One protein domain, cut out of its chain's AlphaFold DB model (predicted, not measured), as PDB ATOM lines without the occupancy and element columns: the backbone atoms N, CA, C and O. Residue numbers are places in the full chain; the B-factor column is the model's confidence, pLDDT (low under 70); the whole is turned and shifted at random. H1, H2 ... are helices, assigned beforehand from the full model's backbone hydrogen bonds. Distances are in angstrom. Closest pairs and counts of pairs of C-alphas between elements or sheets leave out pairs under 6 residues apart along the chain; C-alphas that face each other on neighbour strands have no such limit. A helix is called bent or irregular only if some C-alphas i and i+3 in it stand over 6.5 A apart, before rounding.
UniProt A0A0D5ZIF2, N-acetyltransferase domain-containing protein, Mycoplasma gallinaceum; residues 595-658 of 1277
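This is residues 595 to 658 of the 1277 residues of the protein "N-acetyltransferase domain-containing protein" of Mycoplasma gallinaceum (UniProt A0A0D5ZIF2). Picture a narrow, loose U of helices: the two long helices H3 and H1 run side by side in opposite ways with a gap between them, and the short helix H2 crosses from one to the other at one end. H3 is the longer arm, and the long axis of the rod follows these two arms. The printed part has 64 residues with three named helices, in the order H1, H2, H3, and no named strand; the class is all helix. The whole is loose, with a radius of gyration of the C-alphas of 15.3 A, and spans 49 by 19 by 14 A.

Begin with H3, residues 628 to 656, the longest helix. H1, residues 595 to 615, is near it: no pair of their C-alphas is within 8 A, but 10 pairs are within 10 A. Look next at H2, residues 618 to 625, which is close to H3 but not clearly touching; the closest C-alphas, those of Trp 624 and Leu 631, are 7.2 A apart. Their lines are only just about perpendicular, at 72 degrees. H2 is also close to H1 but not clearly touching, with the closest C-alphas, those of Phe 615 and Val 621, 6.5 A apart. These lines are about perpendicular, at 83 degrees. In H1 and H2 every O i to N i+4 pair is within hydrogen-bond range; in H3, 22 of 25 are.

Find C-alpha 628 at (111.655, 157.306, 156.525); from there H3 runs 41.9 A to C-alpha 656 at (92.647, 139.296, 123.845). It is neither bent nor irregular, but only just: C-alphas 633 and 636 are 6.4 A apart. H1 starts at C-alpha 595, (80.070, 142.119, 140.190), and runs 30.0 A to C-alpha 615. H2 runs 9.9 A from Lys 618 to Asn 625.

The two C-alphas farthest apart, those of Asn 626 and Trp 658, are 49.5 A apart. The printed part has no cut, and both links, H1 to H2 and H2 to H3, are tight. The mean pLDDT of the printed part is 78.8; look for values under 70 at residues 655 to 658.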
ATOM      1  N   LEU A 595      79.397 143.028 139.254       73.94
ATOM      2  CA  LEU A 595      80.070 142.119 140.190       73.94
ATOM      3  C   LEU A 595      81.575 141.952 139.921       73.94
ATOM      4  O   LEU A 595      82.331 141.749 140.861       73.94
ATOM      5  N   PHE A 596      82.033 142.056 138.670       78.50
ATOM      6  CA  PHE A 596      83.454 141.935 138.329       78.50
ATOM      7  C   PHE A 596      84.237 143.209 138.688       78.50
ATOM      8  O   PHE A 596      85.402 143.124 139.064       78.50
ATOM      9  N   LYS A 597      83.589 144.387 138.653       79.25
ATOM     10  CA  LYS A 597      84.163 145.624 139.212       79.25
ATOM     11  C   LYS A 597      84.266 145.539 140.735       79.25
ATOM     12  O   LYS A 597      85.295 145.898 141.292       79.25
ATOM     13  N   ILE A 598      83.216 145.030 141.387       81.88
ATOM     14  CA  ILE A 598      83.185 144.825 142.843       81.88
ATOM     15  C   ILE A 598      84.275 143.827 143.257       81.88
ATOM     16  O   ILE A 598      85.053 144.125 144.155       81.88
ATOM     17  N   ALA A 599      84.407 142.696 142.555       80.69
ATOM     18  CA  ALA A 599      85.460 141.712 142.802       80.69
ATOM     19  C   ALA A 599      86.872 142.285 142.585       80.69
ATOM     20  O   ALA A 599      87.754 142.031 143.398       80.69
ATOM     21  N   ALA A 600      87.091 143.099 141.544       80.81
ATOM     22  CA  ALA A 600      88.372 143.776 141.332       80.81
ATOM     23  C   ALA A 600      88.701 144.772 142.463       80.81
ATOM     24  O   ALA A 600      89.835 144.801 142.934       80.81
ATOM     25  N   GLY A 601      87.713 145.536 142.944       84.31
ATOM     26  CA  GLY A 601      87.872 146.415 144.107       84.31
ATOM     27  C   GLY A 601      88.129 145.650 145.410       84.31
ATOM     28  O   GLY A 601      88.964 146.063 146.208       84.31
ATOM     29  N   PHE A 602      87.476 144.502 145.604       85.25
ATOM     30  CA  PHE A 602      87.675 143.645 146.775       85.25
ATOM     31  C   PHE A 602      89.057 142.972 146.768       85.25
ATOM     32  O   PHE A 602      89.724 142.936 147.795       85.25
ATOM     33  N   MET A 603      89.538 142.522 145.602       83.00
ATOM     34  CA  MET A 603      90.917 142.046 145.427       83.00
ATOM     35  C   MET A 603      91.945 143.146 145.714       83.00
ATOM     36  O   MET A 603      92.952 142.874 146.363       83.00
ATOM     37  N   LEU A 604      91.683 144.387 145.281       83.12
ATOM     38  CA  LEU A 604      92.543 145.526 145.603       83.12
ATOM     39  C   LEU A 604      92.575 145.780 147.118       83.12
ATOM     40  O   LEU A 604      93.655 145.908 147.681       83.12
ATOM     41  N   ALA A 605      91.415 145.765 147.785       84.19
ATOM     42  CA  ALA A 605      91.322 145.927 149.235       84.19
ATOM     43  C   ALA A 605      92.049 144.808 150.005       84.19
ATOM     44  O   ALA A 605      92.779 145.105 150.945       84.19
ATOM     45  N   ILE A 606      91.925 143.541 149.585       86.56
ATOM     46  CA  ILE A 606      92.686 142.422 150.169       86.56
ATOM     47  C   ILE A 606      94.193 142.661 150.024       86.56
ATOM     48  O   ILE A 606      94.921 142.520 151.003       86.56
ATOM     49  N   LEU A 607      94.663 143.057 148.836       82.25
ATOM     50  CA  LEU A 607      96.077 143.368 148.607       82.25
ATOM     51  C   LEU A 607      96.554 144.523 149.496       82.25
ATOM     52  O   LEU A 607      97.613 144.411 150.105       82.25
ATOM     53  N   THR A 608      95.759 145.588 149.649       82.50
ATOM     54  CA  THR A 608      96.054 146.686 150.581       82.50
ATOM     55  C   THR A 608      96.121 146.200 152.034       82.50
ATOM     56  O   THR A 608      97.049 146.574 152.744       82.50
ATOM     57  N   CYS A 609      95.211 145.329 152.478       84.19
ATOM     58  CA  CYS A 609      95.232 144.773 153.836       84.19
ATOM     59  C   CYS A 609      96.446 143.863 154.088       84.19
ATOM     60  O   CYS A 609      97.084 143.986 155.130       84.19
ATOM     61  N   VAL A 610      96.802 142.988 153.139       86.81
ATOM     62  CA  VAL A 610      98.007 142.137 153.222       86.81
ATOM     63  C   VAL A 610      99.274 142.996 153.268       86.81
ATOM     64  O   VAL A 610     100.177 142.726 154.056       86.81
ATOM     65  N   PHE A 611      99.321 144.066 152.476       79.44
ATOM     66  CA  PHE A 611     100.431 145.015 152.453       79.44
ATOM     67  C   PHE A 611     100.551 145.787 153.782       79.44
ATOM     68  O   PHE A 611     101.635 145.845 154.355       79.44
ATOM     69  N   ILE A 612      99.442 146.296 154.334       83.19
ATOM     70  CA  ILE A 612      99.420 146.935 155.663       83.19
ATOM     71  C   ILE A 612      99.870 145.951 156.754       83.19
ATOM     72  O   ILE A 612     100.676 146.322 157.601       83.19
ATOM     73  N   ALA A 613      99.411 144.696 156.720       82.69
ATOM     74  CA  ALA A 613      99.823 143.673 157.682       82.69
ATOM     75  C   ALA A 613     101.327 143.353 157.597       82.69
ATOM     76  O   ALA A 613     101.972 143.174 158.628       82.69
ATOM     77  N   PHE A 614     101.908 143.346 156.391       82.88
ATOM     78  CA  PHE A 614     103.351 143.177 156.195       82.88
ATOM     79  C   PHE A 614     104.154 144.344 156.800       82.88
ATOM     80  O   PHE A 614     105.120 144.120 157.527       82.88
ATOM     81  N   PHE A 615     103.709 145.586 156.579       73.88
ATOM     82  CA  PHE A 615     104.325 146.784 157.168       73.88
ATOM     83  C   PHE A 615     103.997 147.005 158.655       73.88
ATOM     84  O   PHE A 615     104.615 147.859 159.284       73.88
ATOM     85  N   ALA A 616     103.084 146.230 159.246       79.56
ATOM     86  CA  ALA A 616     102.821 146.237 160.686       79.56
ATOM     87  C   ALA A 616     103.820 145.383 161.495       79.56
ATOM     88  O   ALA A 616     103.834 145.464 162.726       79.56
ATOM     89  N   ASN A 617     104.668 144.572 160.844       84.12
ATOM     90  CA  ASN A 617     105.710 143.814 161.539       84.12
ATOM     91  C   ASN A 617     106.809 144.760 162.066       84.12
ATOM     92  O   ASN A 617     107.515 145.405 161.289       84.12
ATOM     93  N   LYS A 618     106.992 144.793 163.395       81.38
ATOM     94  CA  LYS A 618     107.980 145.637 164.093       81.38
ATOM     95  C   LYS A 618     109.411 145.486 163.573       81.38
ATOM     96  O   LYS A 618     110.141 146.471 163.571       81.38
ATOM     97  N   GLU A 619     109.815 144.299 163.128       84.69
ATOM     98  CA  GLU A 619     111.170 144.067 162.604       84.69
ATOM     99  C   GLU A 619     111.391 144.813 161.280       84.69
ATOM    100  O   GLU A 619     112.384 145.525 161.114       84.69
ATOM    101  N   VAL A 620     110.403 144.743 160.379       77.81
ATOM    102  CA  VAL A 620     110.390 145.490 159.113       77.81
ATOM    103  C   VAL A 620     110.326 146.993 159.391       77.81
ATOM    104  O   VAL A 620     111.097 147.755 158.810       77.81
ATOM    105  N   VAL A 621     109.472 147.428 160.326       74.94
ATOM    106  CA  VAL A 621     109.388 148.842 160.730       74.94
ATOM    107  C   VAL A 621     110.734 149.348 161.243       74.94
ATOM    108  O   VAL A 621     111.190 150.386 160.774       74.94
ATOM    109  N   ASN A 622     111.405 148.625 162.145       80.69
ATOM    110  CA  ASN A 622     112.689 149.045 162.710       80.69
ATOM    111  C   ASN A 622     113.786 149.174 161.642       80.69
ATOM    112  O   ASN A 622     114.510 150.168 161.649       80.69
ATOM    113  N   TYR A 623     113.867 148.239 160.690       80.25
ATOM    114  CA  TYR A 623     114.822 148.324 159.576       80.25
ATOM    115  C   TYR A 623     114.573 149.556 158.683       80.25
ATOM    116  O   TYR A 623     115.512 150.212 158.232       80.25
ATOM    117  N   TRP A 624     113.305 149.921 158.456       71.81
ATOM    118  CA  TRP A 624     112.921 151.069 157.622       71.81
ATOM    119  C   TRP A 624     112.882 152.413 158.377       71.81
ATOM    120  O   TRP A 624     112.917 153.468 157.742       71.81
ATOM    121  N   ASN A 625     112.852 152.414 159.715       70.75
ATOM    122  CA  ASN A 625     112.730 153.624 160.545       70.75
ATOM    123  C   ASN A 625     113.931 154.580 160.396       70.75
ATOM    124  O   ASN A 625     113.783 155.790 160.561       70.75
ATOM    125  N   ASN A 626     115.095 154.054 160.007       77.44
ATOM    126  CA  ASN A 626     116.289 154.844 159.691       77.44
ATOM    127  C   ASN A 626     116.202 155.556 158.322       77.44
ATOM    128  O   ASN A 626     116.985 156.458 158.053       77.44
ATOM    129  N   ASN A 627     115.244 155.182 157.461       76.94
ATOM    130  CA  ASN A 627     115.131 155.615 156.062       76.94
ATOM    131  C   ASN A 627     113.704 156.089 155.702       76.94
ATOM    132  O   ASN A 627     113.172 155.790 154.631       76.94
ATOM    133  N   LYS A 628     113.073 156.869 156.596       73.00
ATOM    134  CA  LYS A 628     111.655 157.306 156.525       73.00
ATOM    135  C   LYS A 628     111.210 157.889 155.175       73.00
ATOM    136  O   LYS A 628     110.056 157.710 154.789       73.00
ATOM    137  N   ILE A 629     112.113 158.556 154.449       77.81
ATOM    138  CA  ILE A 629     111.845 159.146 153.126       77.81
ATOM    139  C   ILE A 629     111.458 158.066 152.101       77.81
ATOM    140  O   ILE A 629     110.485 158.240 151.369       77.81
ATOM    141  N   TYR A 630     112.150 156.921 152.088       75.12
ATOM    142  CA  TYR A 630     111.852 155.828 151.155       75.12
ATOM    143  C   TYR A 630     110.469 155.220 151.403       75.12
ATOM    144  O   TYR A 630     109.755 154.923 150.447       75.12
ATOM    145  N   LEU A 631     110.046 155.101 152.667       74.19
ATOM    146  CA  LEU A 631     108.702 154.621 153.000       74.19
ATOM    147  C   LEU A 631     107.618 155.558 152.438       74.19
ATOM    148  O   LEU A 631     106.663 155.088 151.828       74.19
ATOM    149  N   PHE A 632     107.781 156.876 152.591       78.50
ATOM    150  CA  PHE A 632     106.796 157.857 152.117       78.50
ATOM    151  C   PHE A 632     106.761 158.025 150.590       78.50
ATOM    152  O   PHE A 632     105.689 158.275 150.042       78.50
ATOM    153  N   VAL A 633     107.895 157.886 149.896       81.75
ATOM    154  CA  VAL A 633     107.977 158.106 148.439       81.75
ATOM    155  C   VAL A 633     107.692 156.828 147.641       81.75
ATOM    156  O   VAL A 633     106.918 156.858 146.682       81.75
ATOM    157  N   CYS A 634     108.268 155.685 148.023       79.94
ATOM    158  CA  CYS A 634     108.132 154.452 147.244       79.94
ATOM    159  C   CYS A 634     106.746 153.806 147.388       79.94
ATOM    160  O   CYS A 634     106.238 153.228 146.428       79.94
ATOM    161  N   LEU A 635     106.108 153.913 148.558       74.06
ATOM    162  CA  LEU A 635     104.815 153.286 148.844       74.06
ATOM    163  C   LEU A 635     103.674 153.754 147.910       74.06
ATOM    164  O   LEU A 635     103.061 152.891 147.273       74.06
ATOM    165  N   PRO A 636     103.393 155.064 147.731       79.94
ATOM    166  CA  PRO A 636     102.388 155.509 146.764       79.94
ATOM    167  C   PRO A 636     102.786 155.174 145.319       79.94
ATOM    168  O   PRO A 636     101.920 154.805 144.524       79.94
ATOM    169  N   PHE A 637     104.080 155.224 144.980       83.19
ATOM    170  CA  PHE A 637     104.568 154.860 143.647       83.19
ATOM    171  C   PHE A 637     104.272 153.391 143.306       83.19
ATOM    172  O   PHE A 637     103.721 153.114 142.242       83.19
ATOM    173  N   PHE A 638     104.542 152.449 144.217       81.75
ATOM    174  CA  PHE A 638     104.227 151.034 144.002       81.75
ATOM    175  C   PHE A 638     102.719 150.764 143.904       81.75
ATOM    176  O   PHE A 638     102.313 149.947 143.079       81.75
ATOM    177  N   VAL A 639     101.871 151.472 144.661       81.81
ATOM    178  CA  VAL A 639     100.403 151.345 144.546       81.81
ATOM    179  C   VAL A 639      99.897 151.853 143.187       81.81
ATOM    180  O   VAL A 639      99.061 151.203 142.550       81.81
ATOM    181  N   VAL A 640     100.428 152.976 142.695       84.19
ATOM    182  CA  VAL A 640     100.106 153.513 141.361       84.19
ATOM    183  C   VAL A 640     100.618 152.580 140.255       84.19
ATOM    184  O   VAL A 640      99.871 152.242 139.334       84.19
ATOM    185  N   LEU A 641     101.847 152.075 140.370       86.19
ATOM    186  CA  LEU A 641     102.428 151.144 139.401       86.19
ATOM    187  C   LEU A 641     101.643 149.822 139.351       86.19
ATOM    188  O   LEU A 641     101.276 149.361 138.269       86.19
ATOM    189  N   PHE A 642     101.315 149.240 140.508       82.62
ATOM    190  CA  PHE A 642     100.550 147.995 140.582       82.62
ATOM    191  C   PHE A 642      99.119 148.165 140.057       82.62
ATOM    192  O   PHE A 642      98.631 147.292 139.340       82.62
ATOM    193  N   THR A 643      98.445 149.287 140.333       80.31
ATOM    194  CA  THR A 643      97.103 149.542 139.774       80.31
ATOM    195  C   THR A 643      97.136 149.739 138.255       80.31
ATOM    196  O   THR A 643      96.260 149.207 137.570       80.31
ATOM    197  N   ILE A 644      98.167 150.392 137.699       84.25
ATOM    198  CA  ILE A 644      98.381 150.483 136.242       84.25
ATOM    199  C   ILE A 644      98.633 149.099 135.625       84.25
ATOM    200  O   ILE A 644      98.010 148.762 134.613       84.25
ATOM    201  N   ILE A 645      99.494 148.275 136.231       85.19
ATOM    202  CA  ILE A 645      99.786 146.910 135.762       85.19
ATOM    203  C   ILE A 645      98.524 146.039 135.830       85.19
ATOM    204  O   ILE A 645      98.155 145.418 134.836       85.19
ATOM    205  N   PHE A 646      97.805 146.040 136.953       81.81
ATOM    206  CA  PHE A 646      96.589 145.246 137.143       81.81
ATOM    207  C   PHE A 646      95.461 145.674 136.193       81.81
ATOM    208  O   PHE A 646      94.821 144.823 135.571       81.81
ATOM    209  N   TYR A 647      95.262 146.981 135.985       83.00
ATOM    210  CA  TYR A 647      94.331 147.491 134.974       83.00
ATOM    211  C   TYR A 647      94.752 147.093 133.552       83.00
ATOM    212  O   TYR A 647      93.902 146.718 132.743       83.00
ATOM    213  N   SER A 648      96.053 147.104 133.251       80.50
ATOM    214  CA  SER A 648      96.589 146.684 131.950       80.50
ATOM    215  C   SER A 648      96.408 145.183 131.709       80.50
ATOM    216  O   SER A 648      95.987 144.797 130.619       80.50
ATOM    217  N   ILE A 649      96.612 144.342 132.728       79.38
ATOM    218  CA  ILE A 649      96.328 142.899 132.686       79.38
ATOM    219  C   ILE A 649      94.827 142.656 132.490       79.38
ATOM    220  O   ILE A 649      94.447 141.903 131.597       79.38
ATOM    221  N   ILE A 650      93.951 143.340 133.236       77.81
ATOM    222  CA  ILE A 650      92.492 143.251 133.047       77.81
ATOM    223  C   ILE A 650      92.095 143.679 131.625       77.81
ATOM    224  O   ILE A 650      91.311 142.992 130.969       77.81
ATOM    225  N   LYS A 651      92.666 144.772 131.105       78.88
ATOM    226  CA  LYS A 651      92.431 145.269 129.740       78.88
ATOM    227  C   LYS A 651      92.926 144.277 128.677       78.88
ATOM    228  O   LYS A 651      92.232 144.077 127.681       78.88
ATOM    229  N   LEU A 652      94.073 143.628 128.889       78.31
ATOM    230  CA  LEU A 652      94.605 142.570 128.020       78.31
ATOM    231  C   LEU A 652      93.726 141.315 128.045       78.31
ATOM    232  O   LEU A 652      93.341 140.830 126.985       78.31
ATOM    233  N   VAL A 653      93.340 140.819 129.223       76.06
ATOM    234  CA  VAL A 653      92.474 139.635 129.363       76.06
ATOM    235  C   VAL A 653      91.089 139.892 128.753       76.06
ATOM    236  O   VAL A 653      90.576 139.057 128.012       76.06
ATOM    237  N   ILE A 654      90.490 141.065 128.971       73.12
ATOM    238  CA  ILE A 654      89.180 141.396 128.390       73.12
ATOM    239  C   ILE A 654      89.248 141.541 126.857       73.12
ATOM    240  O   ILE A 654      88.310 141.130 126.173       73.12
ATOM    241  N   ASN A 655      90.335 142.087 126.299       68.00
ATOM    242  CA  ASN A 655      90.450 142.308 124.850       68.00
ATOM    243  C   ASN A 655      90.962 141.089 124.060       68.00
ATOM    244  O   ASN A 655      90.455 140.833 122.966       68.00
ATOM    245  N   ASN A 656      91.934 140.340 124.592       58.03
ATOM    246  CA  ASN A 656      92.647 139.296 123.845       58.03
ATOM    247  C   ASN A 656      92.076 137.892 124.088       58.03
ATOM    248  O   ASN A 656      91.934 137.125 123.137       58.03
ATOM    249  N   PHE A 657      91.665 137.560 125.320       52.50
ATOM    250  CA  PHE A 657      91.234 136.198 125.699       52.50
ATOM    251  C   PHE A 657      89.915 135.745 125.028       52.50
ATOM    252  O   PHE A 657      89.483 134.606 125.187       52.50
ATOM    253  N   TRP A 658      89.280 136.631 124.251       50.25
ATOM    254  CA  TRP A 658      88.057 136.382 123.476       50.25
ATOM    255  C   TRP A 658      88.218 136.657 121.967       50.25
ATOM    256  O   TRP A 658      87.228 136.658 121.236       50.25
TER     257      TRP A 658